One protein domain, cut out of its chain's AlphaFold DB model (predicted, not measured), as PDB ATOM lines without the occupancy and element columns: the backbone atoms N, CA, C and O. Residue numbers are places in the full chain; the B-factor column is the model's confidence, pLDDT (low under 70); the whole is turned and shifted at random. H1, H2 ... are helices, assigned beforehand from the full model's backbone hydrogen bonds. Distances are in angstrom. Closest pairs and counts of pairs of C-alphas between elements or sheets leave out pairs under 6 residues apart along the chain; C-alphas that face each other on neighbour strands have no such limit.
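This is residues 56 to 164 of the 164 residues of the protein "Beta-lactamase family protein" of Klebsiella pneumoniae (UniProt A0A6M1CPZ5). What picture do the atoms make? The longest helix, H1, crosses one side of H5, the helix in the middle, while short H2 packs on H5 and H3 and H4 stand nearly crosswise to each other. The unnamed stretches 72 to 96 and 136 to 151 loop between these helices. What is the make-up? The printed part has 109 residues with five named helices, H1 to H5 in order, and no named strand; it is all helix by class, though under half of the residues are in named elements. It is compact, with a radius of gyration of the C-alphas of 13.3 A, and elongated, spanning 41 by 26 by 25 A.

Where is the longest helix? H1, residues 56 to 71, is 23.8 A long and begins at C-alpha 56 (39.932, 5.195, 25.940). Where are the others? H5, residues 152 to 163, is 16.8 A long and ends at C-alpha 163 (23.323, 8.892, 17.620). H2 is residues 97 to 101, 6.4 A; H3 is 110 to 116, 9.7 A; H4 is 127 to 135, 12.0 A.

What does H1 touch? H1 touches H5, closest at the C-alphas of Leu 66 and Ile 162, 6.3 A, at a steep tilt of 42 degrees, the same way. What else touches H5, the hub? H2 touches its residues 153 to 158 alone, closest at the C-alphas of Leu 100 and Gly 154, 4.3 A. How do H3 and H4 stand? They touch about perpendicular, at 81 degrees, closest at the C-alphas of Tyr 110 and Thr 130, 6.3 A. Are the backbones in range? Every O i to N i+4 pair is within hydrogen-bond range in H2, H3, H4 and H5, and 10 of 12 in H1.

How large is it? The farthest C-alphas, of Glu 72 and Lys 118, are 41.1 A apart. Are there cuts, long links or weak places? The printed part has no cut; the links H1 to H2 and H4 to H5 are long. No printed residue is under 70 in pLDDT.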
ATOM      1  N   SER A  56      40.393   6.432  26.574       97.12
ATOM      2  CA  SER A  56      39.932   5.195  25.940       97.12
ATOM      3  C   SER A  56      39.114   4.273  26.844       97.12
ATOM      4  O   SER A  56      38.471   3.368  26.320       97.12
ATOM      5  N   VAL A  57      39.041   4.520  28.157       97.50
ATOM      6  CA  VAL A  57      38.095   3.806  29.034       97.50
ATOM      7  C   VAL A  57      36.644   4.084  28.612       97.50
ATOM      8  O   VAL A  57      35.783   3.228  28.777       97.50
ATOM      9  N   SER A  58      36.374   5.217  27.953       97.19
ATOM     10  CA  SER A  58      35.056   5.550  27.390       97.19
ATOM     11  C   SER A  58      34.529   4.512  26.389       97.19
ATOM     12  O   SER A  58      33.318   4.346  26.255       97.19
ATOM     13  N   LYS A  59      35.415   3.764  25.716       98.50
ATOM     14  CA  LYS A  59      35.052   2.789  24.676       98.50
ATOM     15  C   LYS A  59      34.077   1.722  25.180       98.50
ATOM     16  O   LYS A  59      33.124   1.389  24.481       98.50
ATOM     17  N   GLN A  60      34.240   1.243  26.415       97.94
ATOM     18  CA  GLN A  60      33.343   0.222  26.968       97.94
ATOM     19  C   GLN A  60      31.892   0.716  27.091       97.94
ATOM     20  O   GLN A  60      30.963  -0.066  26.911       97.94
ATOM     21  N   PHE A  61      31.688   2.014  27.335       98.31
ATOM     22  CA  PHE A  61      30.356   2.610  27.406       98.31
ATOM     23  C   PHE A  61      29.727   2.711  26.017       98.31
ATOM     24  O   PHE A  61      28.574   2.336  25.846       98.31
ATOM     25  N   THR A  62      30.496   3.125  25.003       98.56
ATOM     26  CA  THR A  62      30.044   3.097  23.602       98.56
ATOM     27  C   THR A  62      29.673   1.677  23.167       98.56
ATOM     28  O   THR A  62      28.610   1.475  22.584       98.56
ATOM     29  N   ALA A  63      30.506   0.681  23.489       98.69
ATOM     30  CA  ALA A  63      30.216  -0.719  23.185       98.69
ATOM     31  C   ALA A  63      28.935  -1.196  23.881       98.69
ATOM     32  O   ALA A  63      28.089  -1.818  23.243       98.69
ATOM     33  N   PHE A  64      28.761  -0.872  25.165       98.69
ATOM     34  CA  PHE A  64      27.554  -1.215  25.910       98.69
ATOM     35  C   PHE A  64      26.298  -0.587  25.289       98.69
ATOM     36  O   PHE A  64      25.332  -1.300  25.029       98.69
ATOM     37  N   SER A  65      26.331   0.707  24.965       98.62
ATOM     38  CA  SER A  65      25.218   1.404  24.308       98.62
ATOM     39  C   SER A  65      24.856   0.791  22.953       98.62
ATOM     40  O   SER A  65      23.679   0.600  22.662       98.62
ATOM     41  N   LEU A  66      25.851   0.410  22.144       98.62
ATOM     42  CA  LEU A  66      25.607  -0.307  20.891       98.62
ATOM     43  C   LEU A  66      24.919  -1.656  21.140       98.62
ATOM     44  O   LEU A  66      23.973  -2.016  20.443       98.62
ATOM     45  N   LEU A  67      25.385  -2.413  22.136       98.62
ATOM     46  CA  LEU A  67      24.829  -3.726  22.461       98.62
ATOM     47  C   LEU A  67      23.400  -3.646  23.009       98.62
ATOM     48  O   LEU A  67      22.628  -4.568  22.758       98.62
ATOM     49  N   LEU A  68      23.016  -2.551  23.674       98.69
ATOM     50  CA  LEU A  68      21.613  -2.297  24.022       98.69
ATOM     51  C   LEU A  68      20.740  -2.187  22.762       98.69
ATOM     52  O   LEU A  68      19.702  -2.839  22.686       98.69
ATOM     53  N   LEU A  69      21.189  -1.456  21.735       98.38
ATOM     54  CA  LEU A  69      20.466  -1.361  20.457       98.38
ATOM     55  C   LEU A  69      20.380  -2.717  19.735       98.38
ATOM     56  O   LEU A  69      19.351  -3.038  19.139       98.38
ATOM     57  N   VAL A  70      21.437  -3.536  19.818       98.44
ATOM     58  CA  VAL A  70      21.434  -4.913  19.294       98.44
ATOM     59  C   VAL A  70      20.432  -5.786  20.046       98.44
ATOM     60  O   VAL A  70      19.673  -6.528  19.426       98.44
ATOM     61  N   GLN A  71      20.395  -5.690  21.375       98.56
ATOM     62  CA  GLN A  71      19.451  -6.433  22.208       98.56
ATOM     63  C   GLN A  71      17.996  -6.040  21.911       98.56
ATOM     64  O   GLN A  71      17.115  -6.897  21.921       98.56
ATOM     65  N   GLU A  72      17.745  -4.766  21.611       98.31
ATOM     66  CA  GLU A  72      16.440  -4.257  21.177       98.31
ATOM     67  C   GLU A  72      16.078  -4.652  19.732       98.31
ATOM     68  O   GLU A  72      14.971  -4.365  19.277       98.31
ATOM     69  N   GLY A  73      16.988  -5.301  18.998       97.88
ATOM     70  CA  GLY A  73      16.781  -5.713  17.609       97.88
ATOM     71  C   GLY A  73      16.773  -4.556  16.605       97.88
ATOM     72  O   GLY A  73      16.322  -4.744  15.478       97.88
ATOM     73  N   LYS A  74      17.255  -3.367  16.994       97.81
ATOM     74  CA  LYS A  74      17.311  -2.180  16.122       97.81
ATOM     75  C   LYS A  74      18.432  -2.259  15.088       97.81
ATOM     76  O   LYS A  74      18.290  -1.723  13.996       97.81
ATOM     77  N   ILE A  75      19.528  -2.921  15.450       97.62
ATOM     78  CA  ILE A  75      20.713  -3.138  14.616       97.62
ATOM     79  C   ILE A  75      21.288  -4.534  14.881       97.62
ATOM     80  O   ILE A  75      21.039  -5.141  15.921       97.62
ATOM     81  N   SER A  76      22.110  -5.036  13.966       98.44
ATOM     82  CA  SER A  76      22.879  -6.269  14.110       98.44
ATOM     83  C   SER A  76      24.374  -5.982  14.070       98.44
ATOM     84  O   SER A  76      24.860  -5.166  13.293       98.44
ATOM     85  N   LEU A  77      25.160  -6.730  14.849       98.62
ATOM     86  CA  LEU A  77      26.623  -6.643  14.784       98.62
ATOM     87  C   LEU A  77      27.191  -7.031  13.409       98.62
ATOM     88  O   LEU A  77      28.331  -6.687  13.099       98.62
ATOM     89  N   SER A  78      26.424  -7.763  12.603       98.50
ATOM     90  CA  SER A  78      26.810  -8.137  11.241       98.50
ATOM     91  C   SER A  78      26.438  -7.081  10.200       98.50
ATOM     92  O   SER A  78      26.828  -7.233   9.043       98.50
ATOM     93  N   ASP A  79      25.708  -6.030  10.581       98.44
ATOM     94  CA  ASP A  79      25.347  -4.960   9.657       98.44
ATOM     95  C   ASP A  79      26.598  -4.212   9.208       98.44
ATOM     96  O   ASP A  79      27.521  -3.960   9.993       98.44
ATOM     97  N   SER A  80      26.620  -3.852   7.924       98.44
ATOM     98  CA  SER A  80      27.620  -2.926   7.401       98.44
ATOM     99  C   SER A  80      27.453  -1.573   8.082       98.44
ATOM    100  O   SER A  80      26.326  -1.112   8.272       98.44
ATOM    101  N   VAL A  81      28.561  -0.893   8.383       98.38
ATOM    102  CA  VAL A  81      28.529   0.481   8.914       98.38
ATOM    103  C   VAL A  81      27.770   1.439   7.980       98.38
ATOM    104  O   VAL A  81      27.114   2.371   8.442       98.38
ATOM    105  N   LEU A  82      27.758   1.152   6.673       98.25
ATOM    106  CA  LEU A  82      27.036   1.936   5.666       98.25
ATOM    107  C   LEU A  82      25.509   1.861   5.787       98.25
ATOM    108  O   LEU A  82      24.820   2.667   5.172       98.25
ATOM    109  N   SER A  83      24.968   0.908   6.553       96.88
ATOM    110  CA  SER A  83      23.522   0.851   6.816       96.88
ATOM    111  C   SER A  83      23.017   2.081   7.578       96.88
ATOM    112  O   SER A  83      21.861   2.462   7.415       96.88
ATOM    113  N   VAL A  84      23.894   2.722   8.359       97.19
ATOM    114  CA  VAL A  84      23.586   3.906   9.175       97.19
ATOM    115  C   VAL A  84      24.389   5.130   8.724       97.19
ATOM    116  O   VAL A  84      23.894   6.258   8.793       97.19
ATOM    117  N   LEU A  85      25.608   4.915   8.216       98.06
ATOM    118  CA  LEU A  85      26.530   5.954   7.745       98.06
ATOM    119  C   LEU A  85      26.867   5.767   6.250       98.06
ATOM    120  O   LEU A  85      28.024   5.496   5.911       98.06
ATOM    121  N   PRO A  86      25.880   5.847   5.335       97.88
ATOM    122  CA  PRO A  86      26.102   5.611   3.905       97.88
ATOM    123  C   PRO A  86      27.101   6.590   3.272       97.88
ATOM    124  O   PRO A  86      27.727   6.261   2.266       97.88
ATOM    125  N   GLU A  87      27.283   7.773   3.860       97.50
ATOM    126  CA  GLU A  87      28.210   8.797   3.381       97.50
ATOM    127  C   GLU A  87      29.687   8.385   3.431       97.50
ATOM    128  O   GLU A  87      30.482   8.971   2.704       97.50
ATOM    129  N   LEU A  88      30.065   7.364   4.218       97.50
ATOM    130  CA  LEU A  88      31.441   6.847   4.233       97.50
ATOM    131  C   LEU A  88      31.851   6.243   2.880       97.50
ATOM    132  O   LEU A  88      33.034   6.142   2.591       97.50
ATOM    133  N   GLY A  89      30.898   5.847   2.037       96.12
ATOM    134  CA  GLY A  89      31.191   5.346   0.699       96.12
ATOM    135  C   GLY A  89      31.771   3.928   0.652       96.12
ATOM    136  O   GLY A  89      31.883   3.208   1.646       96.12
ATOM    137  N   GLU A  90      32.109   3.494  -0.564       95.50
ATOM    138  CA  GLU A  90      32.338   2.080  -0.892       95.50
ATOM    139  C   GLU A  90      33.499   1.427  -0.139       95.50
ATOM    140  O   GLU A  90      33.435   0.230   0.148       95.50
ATOM    141  N   TYR A  91      34.539   2.184   0.223       96.88
ATOM    142  CA  TYR A  91      35.714   1.628   0.902       96.88
ATOM    143  C   TYR A  91      35.363   1.023   2.271       96.88
ATOM    144  O   TYR A  91      35.996   0.062   2.707       96.88
ATOM    145  N   ALA A  92      34.317   1.543   2.924       97.75
ATOM    146  CA  ALA A  92      33.833   1.070   4.214       97.75
ATOM    147  C   ALA A  92      32.738  -0.008   4.097       97.75
ATOM    148  O   ALA A  92      32.343  -0.590   5.107       97.75
ATOM    149  N   ARG A  93      32.272  -0.352   2.885       97.44
ATOM    150  CA  ARG A  93      31.229  -1.373   2.663       97.44
ATOM    151  C   ARG A  93      31.485  -2.712   3.376       97.44
ATOM    152  O   ARG A  93      30.543  -3.208   3.999       97.44
ATOM    153  N   PRO A  94      32.692  -3.318   3.332       97.88
ATOM    154  CA  PRO A  94      32.945  -4.598   4.005       97.88
ATOM    155  C   PRO A  94      33.075  -4.479   5.536       97.88
ATOM    156  O   PRO A  94      33.210  -5.487   6.234       97.88
ATOM    157  N   VAL A  95      33.071  -3.261   6.083       98.69
ATOM    158  CA  VAL A  95      33.218  -3.019   7.518       98.69
ATOM    159  C   VAL A  95      31.871  -3.208   8.202       98.69
ATOM    160  O   VAL A  95      30.889  -2.557   7.853       98.69
ATOM    161  N   THR A  96      31.832  -4.089   9.199       98.88
ATOM    162  CA  THR A  96      30.640  -4.337  10.016       98.88
ATOM    163  C   THR A  96      30.783  -3.685  11.382       98.88
ATOM    164  O   THR A  96      31.900  -3.404  11.828       98.88
ATOM    165  N   LEU A  97      29.671  -3.518  12.098       98.81
ATOM    166  CA  LEU A  97      29.699  -3.020  13.477       98.81
ATOM    167  C   LEU A  97      30.545  -3.922  14.402       98.81
ATOM    168  O   LEU A  97      31.271  -3.429  15.266       98.81
ATOM    169  N   ARG A  98      30.551  -5.245  14.166       98.81
ATOM    170  CA  ARG A  98      31.448  -6.203  14.838       98.81
ATOM    171  C   ARG A  98      32.919  -5.888  14.593       98.81
ATOM    172  O   ARG A  98      33.711  -6.018  15.525       98.81
ATOM    173  N   HIS A  99      33.292  -5.522  13.369       98.88
ATOM    174  CA  HIS A  99      34.680  -5.194  13.048       98.88
ATOM    175  C   HIS A  99      35.141  -3.923  13.770       98.88
ATOM    176  O   HIS A  99      36.271  -3.879  14.256       98.88
ATOM    177  N   LEU A 100      34.267  -2.917  13.886       98.75
ATOM    178  CA  LEU A 100      34.560  -1.685  14.624       98.75
ATOM    179  C   LEU A 100      34.771  -1.962  16.123       98.75
ATOM    180  O   LEU A 100      35.772  -1.520  16.684       98.75
ATOM    181  N   LEU A 101      33.884  -2.752  16.747       98.69
ATOM    182  CA  LEU A 101      33.977  -3.122  18.169       98.69
ATOM    183  C   LEU A 101      35.288  -3.835  18.527       98.69
ATOM    184  O   LEU A 101      35.855  -3.584  19.590       98.69
ATOM    185  N   HIS A 102      35.747  -4.737  17.656       98.62
ATOM    186  CA  HIS A 102      36.903  -5.600  17.916       98.62
ATOM    187  C   HIS A 102      38.217  -5.057  17.357       98.62
ATOM    188  O   HIS A 102      39.201  -5.792  17.339       98.62
ATOM    189  N   HIS A 103      38.251  -3.803  16.890       98.75
ATOM    190  CA  HIS A 103      39.456  -3.215  16.302       98.75
ATOM    191  C   HIS A 103      39.996  -4.022  15.105       98.75
ATOM    192  O   HIS A 103      41.196  -4.181  14.917       98.75
ATOM    193  N   THR A 104      39.101  -4.554  14.272       98.75
ATOM    194  CA  THR A 104      39.453  -5.295  13.047       98.75
ATOM    195  C   THR A 104      38.845  -4.645  11.804       98.75
ATOM    196  O   THR A 104      38.598  -5.321  10.808       98.75
ATOM    197  N   GLY A 105      38.512  -3.353  11.876       98.19
ATOM    198  CA  GLY A 105      37.810  -2.623  10.816       98.19
ATOM    199  C   GLY A 105      38.671  -2.255   9.614       98.19
ATOM    200  O   GLY A 105      38.125  -2.086   8.533       98.19
ATOM    201  N   GLY A 106      39.989  -2.130   9.777       98.19
ATOM    202  CA  GLY A 106      40.879  -1.758   8.673       98.19
ATOM    203  C   GLY A 106      40.894  -0.279   8.308       98.19
ATOM    204  O   GLY A 106      41.701   0.125   7.480       98.19
ATOM    205  N   LEU A 107      40.015   0.530   8.896       98.31
ATOM    206  CA  LEU A 107      39.894   1.947   8.571       98.31
ATOM    207  C   LEU A 107      41.046   2.758   9.165       98.31
ATOM    208  O   LEU A 107      41.479   2.482  10.284       98.31
ATOM    209  N   LYS A 108      41.456   3.800   8.438       97.94
ATOM    210  CA  LYS A 108      42.444   4.780   8.898       97.94
ATOM    211  C   LYS A 108      42.010   5.409  10.220       97.94
ATOM    212  O   LYS A 108      40.826   5.713  10.406       97.94
ATOM    213  N   ASP A 109      42.954   5.622  11.135       97.56
ATOM    214  CA  ASP A 109      42.663   6.271  12.412       97.56
ATOM    215  C   ASP A 109      42.483   7.781  12.231       97.56
ATOM    216  O   ASP A 109      43.323   8.459  11.637       97.56
ATOM    217  N   TYR A 110      41.385   8.334  12.743       96.69
ATOM    218  CA  TYR A 110      41.087   9.747  12.555       96.69
ATOM    219  C   TYR A 110      42.076  10.652  13.295       96.69
ATOM    220  O   TYR A 110      42.242  11.803  12.897       96.69
ATOM    221  N   MET A 111      42.749  10.158  14.343       95.25
ATOM    222  CA  MET A 111      43.810  10.919  15.002       95.25
ATOM    223  C   MET A 111      45.013  11.065  14.071       95.25
ATOM    224  O   MET A 111      45.564  12.155  13.969       95.25
ATOM    225  N   ASP A 112      45.376  10.014  13.331       95.75
ATOM    226  CA  ASP A 112      46.464  10.075  12.349       95.75
ATOM    227  C   ASP A 112      46.119  11.015  11.189       95.75
ATOM    228  O   ASP A 112      46.956  11.817  10.765       95.75
ATOM    229  N   LEU A 113      44.864  10.987  10.723       96.19
ATOM    230  CA  LEU A 113      44.358  11.942   9.730       96.19
ATOM    231  C   LEU A 113      44.423  13.387  10.258       96.19
ATOM    232  O   LEU A 113      44.912  14.279   9.560       96.19
ATOM    233  N   ALA A 114      44.014  13.613  11.511       95.75
ATOM    234  CA  ALA A 114      44.093  14.915  12.170       95.75
ATOM    235  C   ALA A 114      45.548  15.406  12.316       95.75
ATOM    236  O   ALA A 114      45.861  16.555  11.992       95.75
ATOM    237  N   PHE A 115      46.472  14.531  12.718       95.38
ATOM    238  CA  PHE A 115      47.891  14.870  12.814       95.38
ATOM    239  C   PHE A 115      48.500  15.193  11.448       95.38
ATOM    240  O   PHE A 115      49.285  16.140  11.339       95.38
ATOM    241  N   ALA A 116      48.106  14.483  10.387       94.12
ATOM    242  CA  ALA A 116      48.559  14.764   9.026       94.12
ATOM    243  C   ALA A 116      48.155  16.173   8.548       94.12
ATOM    244  O   ALA A 116      48.917  16.818   7.822       94.12
ATOM    245  N   ARG A 117      47.013  16.700   9.015       92.12
ATOM    246  CA  ARG A 117      46.585  18.097   8.787       92.12
ATOM    247  C   ARG A 117      47.069  19.093   9.847       92.12
ATOM    248  O   ARG A 117      46.642  20.246   9.836       92.12
ATOM    249  N   LYS A 118      48.018  18.689  10.699       93.44
ATOM    250  CA  LYS A 118      48.640  19.501  11.762       93.44
ATOM    251  C   LYS A 118      47.683  19.919  12.886       93.44
ATOM    252  O   LYS A 118      47.944  20.919  13.549       93.44
ATOM    253  N   THR A 119      46.618  19.159  13.118       93.56
ATOM    254  CA  THR A 119      45.779  19.282  14.315       93.56
ATOM    255  C   THR A 119      46.397  18.444  15.427       93.56
ATOM    256  O   THR A 119      46.490  17.224  15.312       93.56
ATOM    257  N   GLY A 120      46.887  19.101  16.474       90.12
ATOM    258  CA  GLY A 120      47.528  18.475  17.623       90.12
ATOM    259  C   GLY A 120      46.541  17.816  18.588       90.12
ATOM    260  O   GLY A 120      45.330  17.963  18.489       90.12
ATOM    261  N   PHE A 121      47.083  17.104  19.577       85.94
ATOM    262  CA  PHE A 121      46.289  16.331  20.542       85.94
ATOM    263  C   PHE A 121      45.355  17.195  21.409       85.94
ATOM    264  O   PHE A 121      44.316  16.724  21.858       85.94
ATOM    265  N   TYR A 122      45.740  18.449  21.655       87.44
ATOM    266  CA  TYR A 122      44.972  19.406  22.456       87.44
ATOM    267  C   TYR A 122      44.180  20.401  21.603       87.44
ATOM    268  O   TYR A 122      43.476  21.245  22.157       87.44
ATOM    269  N   ASP A 123      44.306  20.318  20.279       92.38
ATOM    270  CA  ASP A 123      43.539  21.167  19.382       92.38
ATOM    271  C   ASP A 123      42.098  20.645  19.294       92.38
ATOM    272  O   ASP A 123      41.864  19.433  19.361       92.38
ATOM    273  N   PRO A 124      41.108  21.538  19.153       90.00
ATOM    274  CA  PRO A 124      39.729  21.120  18.989       90.00
ATOM    275  C   PRO A 124      39.567  20.312  17.698       90.00
ATOM    276  O   PRO A 124      40.066  20.690  16.638       90.00
ATOM    277  N   LEU A 125      38.820  19.215  17.798       92.06
ATOM    278  CA  LEU A 125      38.421  18.392  16.667       92.06
ATOM    279  C   LEU A 125      36.943  18.034  16.804       92.06
ATOM    280  O   LEU A 125      36.536  17.384  17.767       92.06
ATOM    281  N   THR A 126      36.133  18.491  15.854       94.69
ATOM    282  CA  THR A 126      34.689  18.247  15.866       94.69
ATOM    283  C   THR A 126      34.333  16.898  15.232       94.69
ATOM    284  O   THR A 126      35.047  16.414  14.343       94.69
ATOM    285  N   PRO A 127      33.200  16.278  15.617       95.38
ATOM    286  CA  PRO A 127      32.685  15.100  14.920       95.38
ATOM    287  C   PRO A 127      32.485  15.333  13.419       95.38
ATOM    288  O   PRO A 127      32.757  14.443  12.621       95.38
ATOM    289  N   GLN A 128      32.068  16.536  13.016       95.50
ATOM    290  CA  GLN A 128      31.824  16.883  11.617       95.50
ATOM    291  C   GLN A 128      33.117  16.896  10.794       95.50
ATOM    292  O   GLN A 128      33.149  16.312   9.714       95.50
ATOM    293  N   GLU A 129      34.186  17.515  11.304       95.75
ATOM    294  CA  GLU A 129      35.506  17.486  10.655       95.75
ATOM    295  C   GLU A 129      36.054  16.059  10.588       95.75
ATOM    296  O   GLU A 129      36.519  15.622   9.540       95.75
ATOM    297  N   THR A 130      35.923  15.308  11.684       97.00
ATOM    298  CA  THR A 130      36.359  13.907  11.766       97.00
ATOM    299  C   THR A 130      35.646  13.042  10.725       97.00
ATOM    300  O   THR A 130      36.274  12.259  10.015       97.00
ATOM    301  N   LEU A 131      34.325  13.193  10.602       97.50
ATOM    302  CA  LEU A 131      33.538  12.458   9.621       97.50
ATOM    303  C   LEU A 131      33.895  12.886   8.194       97.50
ATOM    304  O   LEU A 131      34.022  12.022   7.334       97.50
ATOM    305  N   ALA A 132      34.121  14.177   7.939       96.75
ATOM    306  CA  ALA A 132      34.559  14.662   6.630       96.75
ATOM    307  C   ALA A 132      35.918  14.068   6.217       96.75
ATOM    308  O   ALA A 132      36.067  13.617   5.078       96.75
ATOM    309  N   ASP A 133      36.876  13.989   7.148       96.56
ATOM    310  CA  ASP A 133      38.177  13.352   6.918       96.56
ATOM    311  C   ASP A 133      37.996  11.873   6.523       96.56
ATOM    312  O   ASP A 133      38.612  11.408   5.561       96.56
ATOM    313  N   LEU A 134      37.095  11.146   7.192       98.00
ATOM    314  CA  LEU A 134      36.791   9.742   6.888       98.00
ATOM    315  C   LEU A 134      36.036   9.564   5.561       98.00
ATOM    316  O   LEU A 134      36.350   8.654   4.800       98.00
ATOM    317  N   VAL A 135      35.073  10.430   5.247       98.00
ATOM    318  CA  VAL A 135      34.329  10.421   3.971       98.00
ATOM    319  C   VAL A 135      35.261  10.659   2.778       98.00
ATOM    320  O   VAL A 135      35.014  10.151   1.688       98.00
ATOM    321  N   SER A 136      36.353  11.404   2.971       96.75
ATOM    322  CA  SER A 136      37.330  11.683   1.909       96.75
ATOM    323  C   SER A 136      38.260  10.507   1.571       96.75
ATOM    324  O   SER A 136      39.001  10.580   0.589       96.75
ATOM    325  N   GLN A 137      38.236   9.429   2.361       97.19
ATOM    326  CA  GLN A 137      39.078   8.257   2.126       97.19
ATOM    327  C   GLN A 137      38.529   7.383   0.995       97.19
ATOM    328  O   GLN A 137      37.324   7.297   0.762       97.19
ATOM    329  N   THR A 138      39.429   6.697   0.294       95.81
ATOM    330  CA  THR A 138      39.090   5.803  -0.825       95.81
ATOM    331  C   THR A 138      39.469   4.347  -0.571       95.81
ATOM    332  O   THR A 138      39.019   3.464  -1.300       95.81
ATOM    333  N   GLU A 139      40.274   4.077   0.457       96.38
ATOM    334  CA  GLU A 139      40.743   2.740   0.809       96.38
ATOM    335  C   GLU A 139      40.939   2.579   2.321       96.38
ATOM    336  O   GLU A 139      41.222   3.533   3.050       96.38
ATOM    337  N   ALA A 140      40.795   1.336   2.776       96.69
ATOM    338  CA  ALA A 140      41.175   0.897   4.111       96.69
ATOM    339  C   ALA A 140      42.664   0.506   4.128       96.69
ATOM    340  O   ALA A 140      43.200   0.056   3.116       96.69
ATOM    341  N   ASP A 141      43.322   0.594   5.283       97.75
ATOM    342  CA  ASP A 141      44.719   0.169   5.442       97.75
ATOM    343  C   ASP A 141      44.875  -1.362   5.359       97.75
ATOM    344  O   ASP A 141      45.967  -1.876   5.106       97.75
ATOM    345  N   PHE A 142      43.789  -2.110   5.591       98.19
ATOM    346  CA  PHE A 142      43.728  -3.562   5.416       98.19
ATOM    347  C   PHE A 142      42.283  -4.076   5.289       98.19
ATOM    348  O   PHE A 142      41.350  -3.414   5.745       98.19
ATOM    349  N   PRO A 143      42.060  -5.280   4.719       98.19
ATOM    350  CA  PRO A 143      40.719  -5.853   4.628       98.19
ATOM    351  C   PRO A 143      40.119  -6.156   6.017       98.19
ATOM    352  O   PRO A 143      40.809  -6.754   6.853       98.19
ATOM    353  N   PRO A 144      38.839  -5.828   6.277       98.38
ATOM    354  CA  PRO A 144      38.229  -6.044   7.588       98.38
ATOM    355  C   PRO A 144      38.283  -7.508   8.045       98.38
ATOM    356  O   PRO A 144      38.116  -8.431   7.250       98.38
ATOM    357  N   GLY A 145      38.524  -7.724   9.339       98.38
ATOM    358  CA  GLY A 145      38.587  -9.048   9.967       98.38
ATOM    359  C   GLY A 145      39.909  -9.801   9.782       98.38
ATOM    360  O   GLY A 145      40.095 -10.843  10.403       98.38
ATOM    361  N   THR A 146      40.845  -9.293   8.973       98.44
ATOM    362  CA  THR A 146      42.108 -10.003   8.680       98.44
ATOM    363  C   THR A 146      43.215  -9.781   9.711       98.44
ATOM    364  O   THR A 146      44.099 -10.626   9.844       98.44
ATOM    365  N   ARG A 147      43.173  -8.675  10.466       97.88
ATOM    366  CA  ARG A 147      44.086  -8.384  11.583       97.88
ATOM    367  C   ARG A 147      43.413  -7.509  12.639       97.88
ATOM    368  O   ARG A 147      42.419  -6.843  12.353       97.88
ATOM    369  N   HIS A 148      43.983  -7.510  13.840       98.56
ATOM    370  CA  HIS A 148      43.655  -6.561  14.900       98.56
ATOM    371  C   HIS A 148      44.588  -5.350  14.815       98.56
ATOM    372  O   HIS A 148      45.807  -5.518  14.768       98.56
ATOM    373  N   ASP A 149      44.015  -4.152  14.844       98.25
ATOM    374  CA  ASP A 149      44.726  -2.879  14.881       98.25
ATOM    375  C   ASP A 149      43.900  -1.860  15.674       98.25
ATOM    376  O   ASP A 149      42.753  -1.569  15.319       98.25
ATOM    377  N   TYR A 150      44.446  -1.381  16.794       98.38
ATOM    378  CA  TYR A 150      43.702  -0.532  17.723       98.38
ATOM    379  C   TYR A 150      43.236   0.744  17.020       98.38
ATOM    380  O   TYR A 150      44.038   1.467  16.444       98.38
ATOM    381  N   SER A 151      41.935   1.031  17.094       98.06
ATOM    382  CA  SER A 151      41.313   2.079  16.279       98.06
ATOM    383  C   SER A 151      40.353   2.941  17.093       98.06
ATOM    384  O   SER A 151      39.358   2.452  17.644       98.06
ATOM    385  N   ASN A 152      40.635   4.242  17.136       98.25
ATOM    386  CA  ASN A 152      39.724   5.279  17.602       98.25
ATOM    387  C   ASN A 152      38.620   5.530  16.572       98.25
ATOM    388  O   ASN A 152      37.473   5.698  16.979       98.25
ATOM    389  N   THR A 153      38.923   5.451  15.269       98.50
ATOM    390  CA  THR A 153      37.912   5.512  14.190       98.50
ATOM    391  C   THR A 153      36.806   4.494  14.391       98.50
ATOM    392  O   THR A 153      35.636   4.841  14.261       98.50
ATOM    393  N   GLY A 154      37.154   3.265  14.788       98.56
ATOM    394  CA  GLY A 154      36.175   2.236  15.128       98.56
ATOM    395  C   GLY A 154      35.108   2.745  16.096       98.56
ATOM    396  O   GLY A 154      33.916   2.713  15.803       98.56
ATOM    397  N   TYR A 155      35.546   3.284  17.231       98.69
ATOM    398  CA  TYR A 155      34.653   3.742  18.295       98.69
ATOM    399  C   TYR A 155      34.002   5.100  18.022       98.69
ATOM    400  O   TYR A 155      32.880   5.324  18.474       98.69
ATOM    401  N   PHE A 156      34.654   5.976  17.259       98.50
ATOM    402  CA  PHE A 156      34.039   7.199  16.753       98.50
ATOM    403  C   PHE A 156      32.855   6.877  15.832       98.50
ATOM    404  O   PHE A 156      31.760   7.388  16.026       98.50
ATOM    405  N   LEU A 157      33.025   5.961  14.876       98.69
ATOM    406  CA  LEU A 157      31.926   5.569  13.994       98.69
ATOM    407  C   LEU A 157      30.802   4.865  14.758       98.69
ATOM    408  O   LEU A 157      29.635   5.107  14.469       98.69
ATOM    409  N   LEU A 158      31.120   4.050  15.770       98.75
ATOM    410  CA  LEU A 158      30.089   3.462  16.632       98.75
ATOM    411  C   LEU A 158      29.287   4.521  17.396       98.75
ATOM    412  O   LEU A 158      28.080   4.348  17.545       98.75
ATOM    413  N   SER A 159      29.906   5.617  17.854       98.25
ATOM    414  CA  SER A 159      29.147   6.698  18.497       98.25
ATOM    415  C   SER A 159      28.217   7.404  17.507       98.25
ATOM    416  O   SER A 159      27.070   7.665  17.852       98.25
ATOM    417  N   GLN A 160      28.665   7.617  16.266       98.31
ATOM    418  CA  GLN A 160      27.834   8.169  15.190       98.31
ATOM    419  C   GLN A 160      26.677   7.237  14.797       98.31
ATOM    420  O   GLN A 160      25.596   7.711  14.464       98.31
ATOM    421  N   VAL A 161      26.876   5.915  14.867       98.31
ATOM    422  CA  VAL A 161      25.804   4.926  14.665       98.31
ATOM    423  C   VAL A 161      24.761   4.996  15.779       98.31
ATOM    424  O   VAL A 161      23.577   4.932  15.490       98.31
ATOM    425  N   ILE A 162      25.185   5.128  17.041       98.12
ATOM    426  CA  ILE A 162      24.278   5.197  18.202       98.12
ATOM    427  C   ILE A 162      23.443   6.489  18.206       98.12
ATOM    428  O   ILE A 162      22.335   6.498  18.735       98.12
ATOM    429  N   GLU A 163      23.984   7.581  17.664       96.50
ATOM    430  CA  GLU A 163      23.323   8.892  17.620       96.50
ATOM    431  C   GLU A 163      22.131   8.952  16.641       96.50
ATOM    432  O   GLU A 163      21.260   9.807  16.808       96.50
ATOM    433  N   ARG A 164      22.083   8.065  15.637       93.31
ATOM    434  CA  ARG A 164      21.054   8.034  14.580       93.31
ATOM    435  C   ARG A 164      19.929   7.048  14.883       93.31
ATOM    436  O   ARG A 164      18.773   7.399  14.554       93.31
TER     437      ARG A 164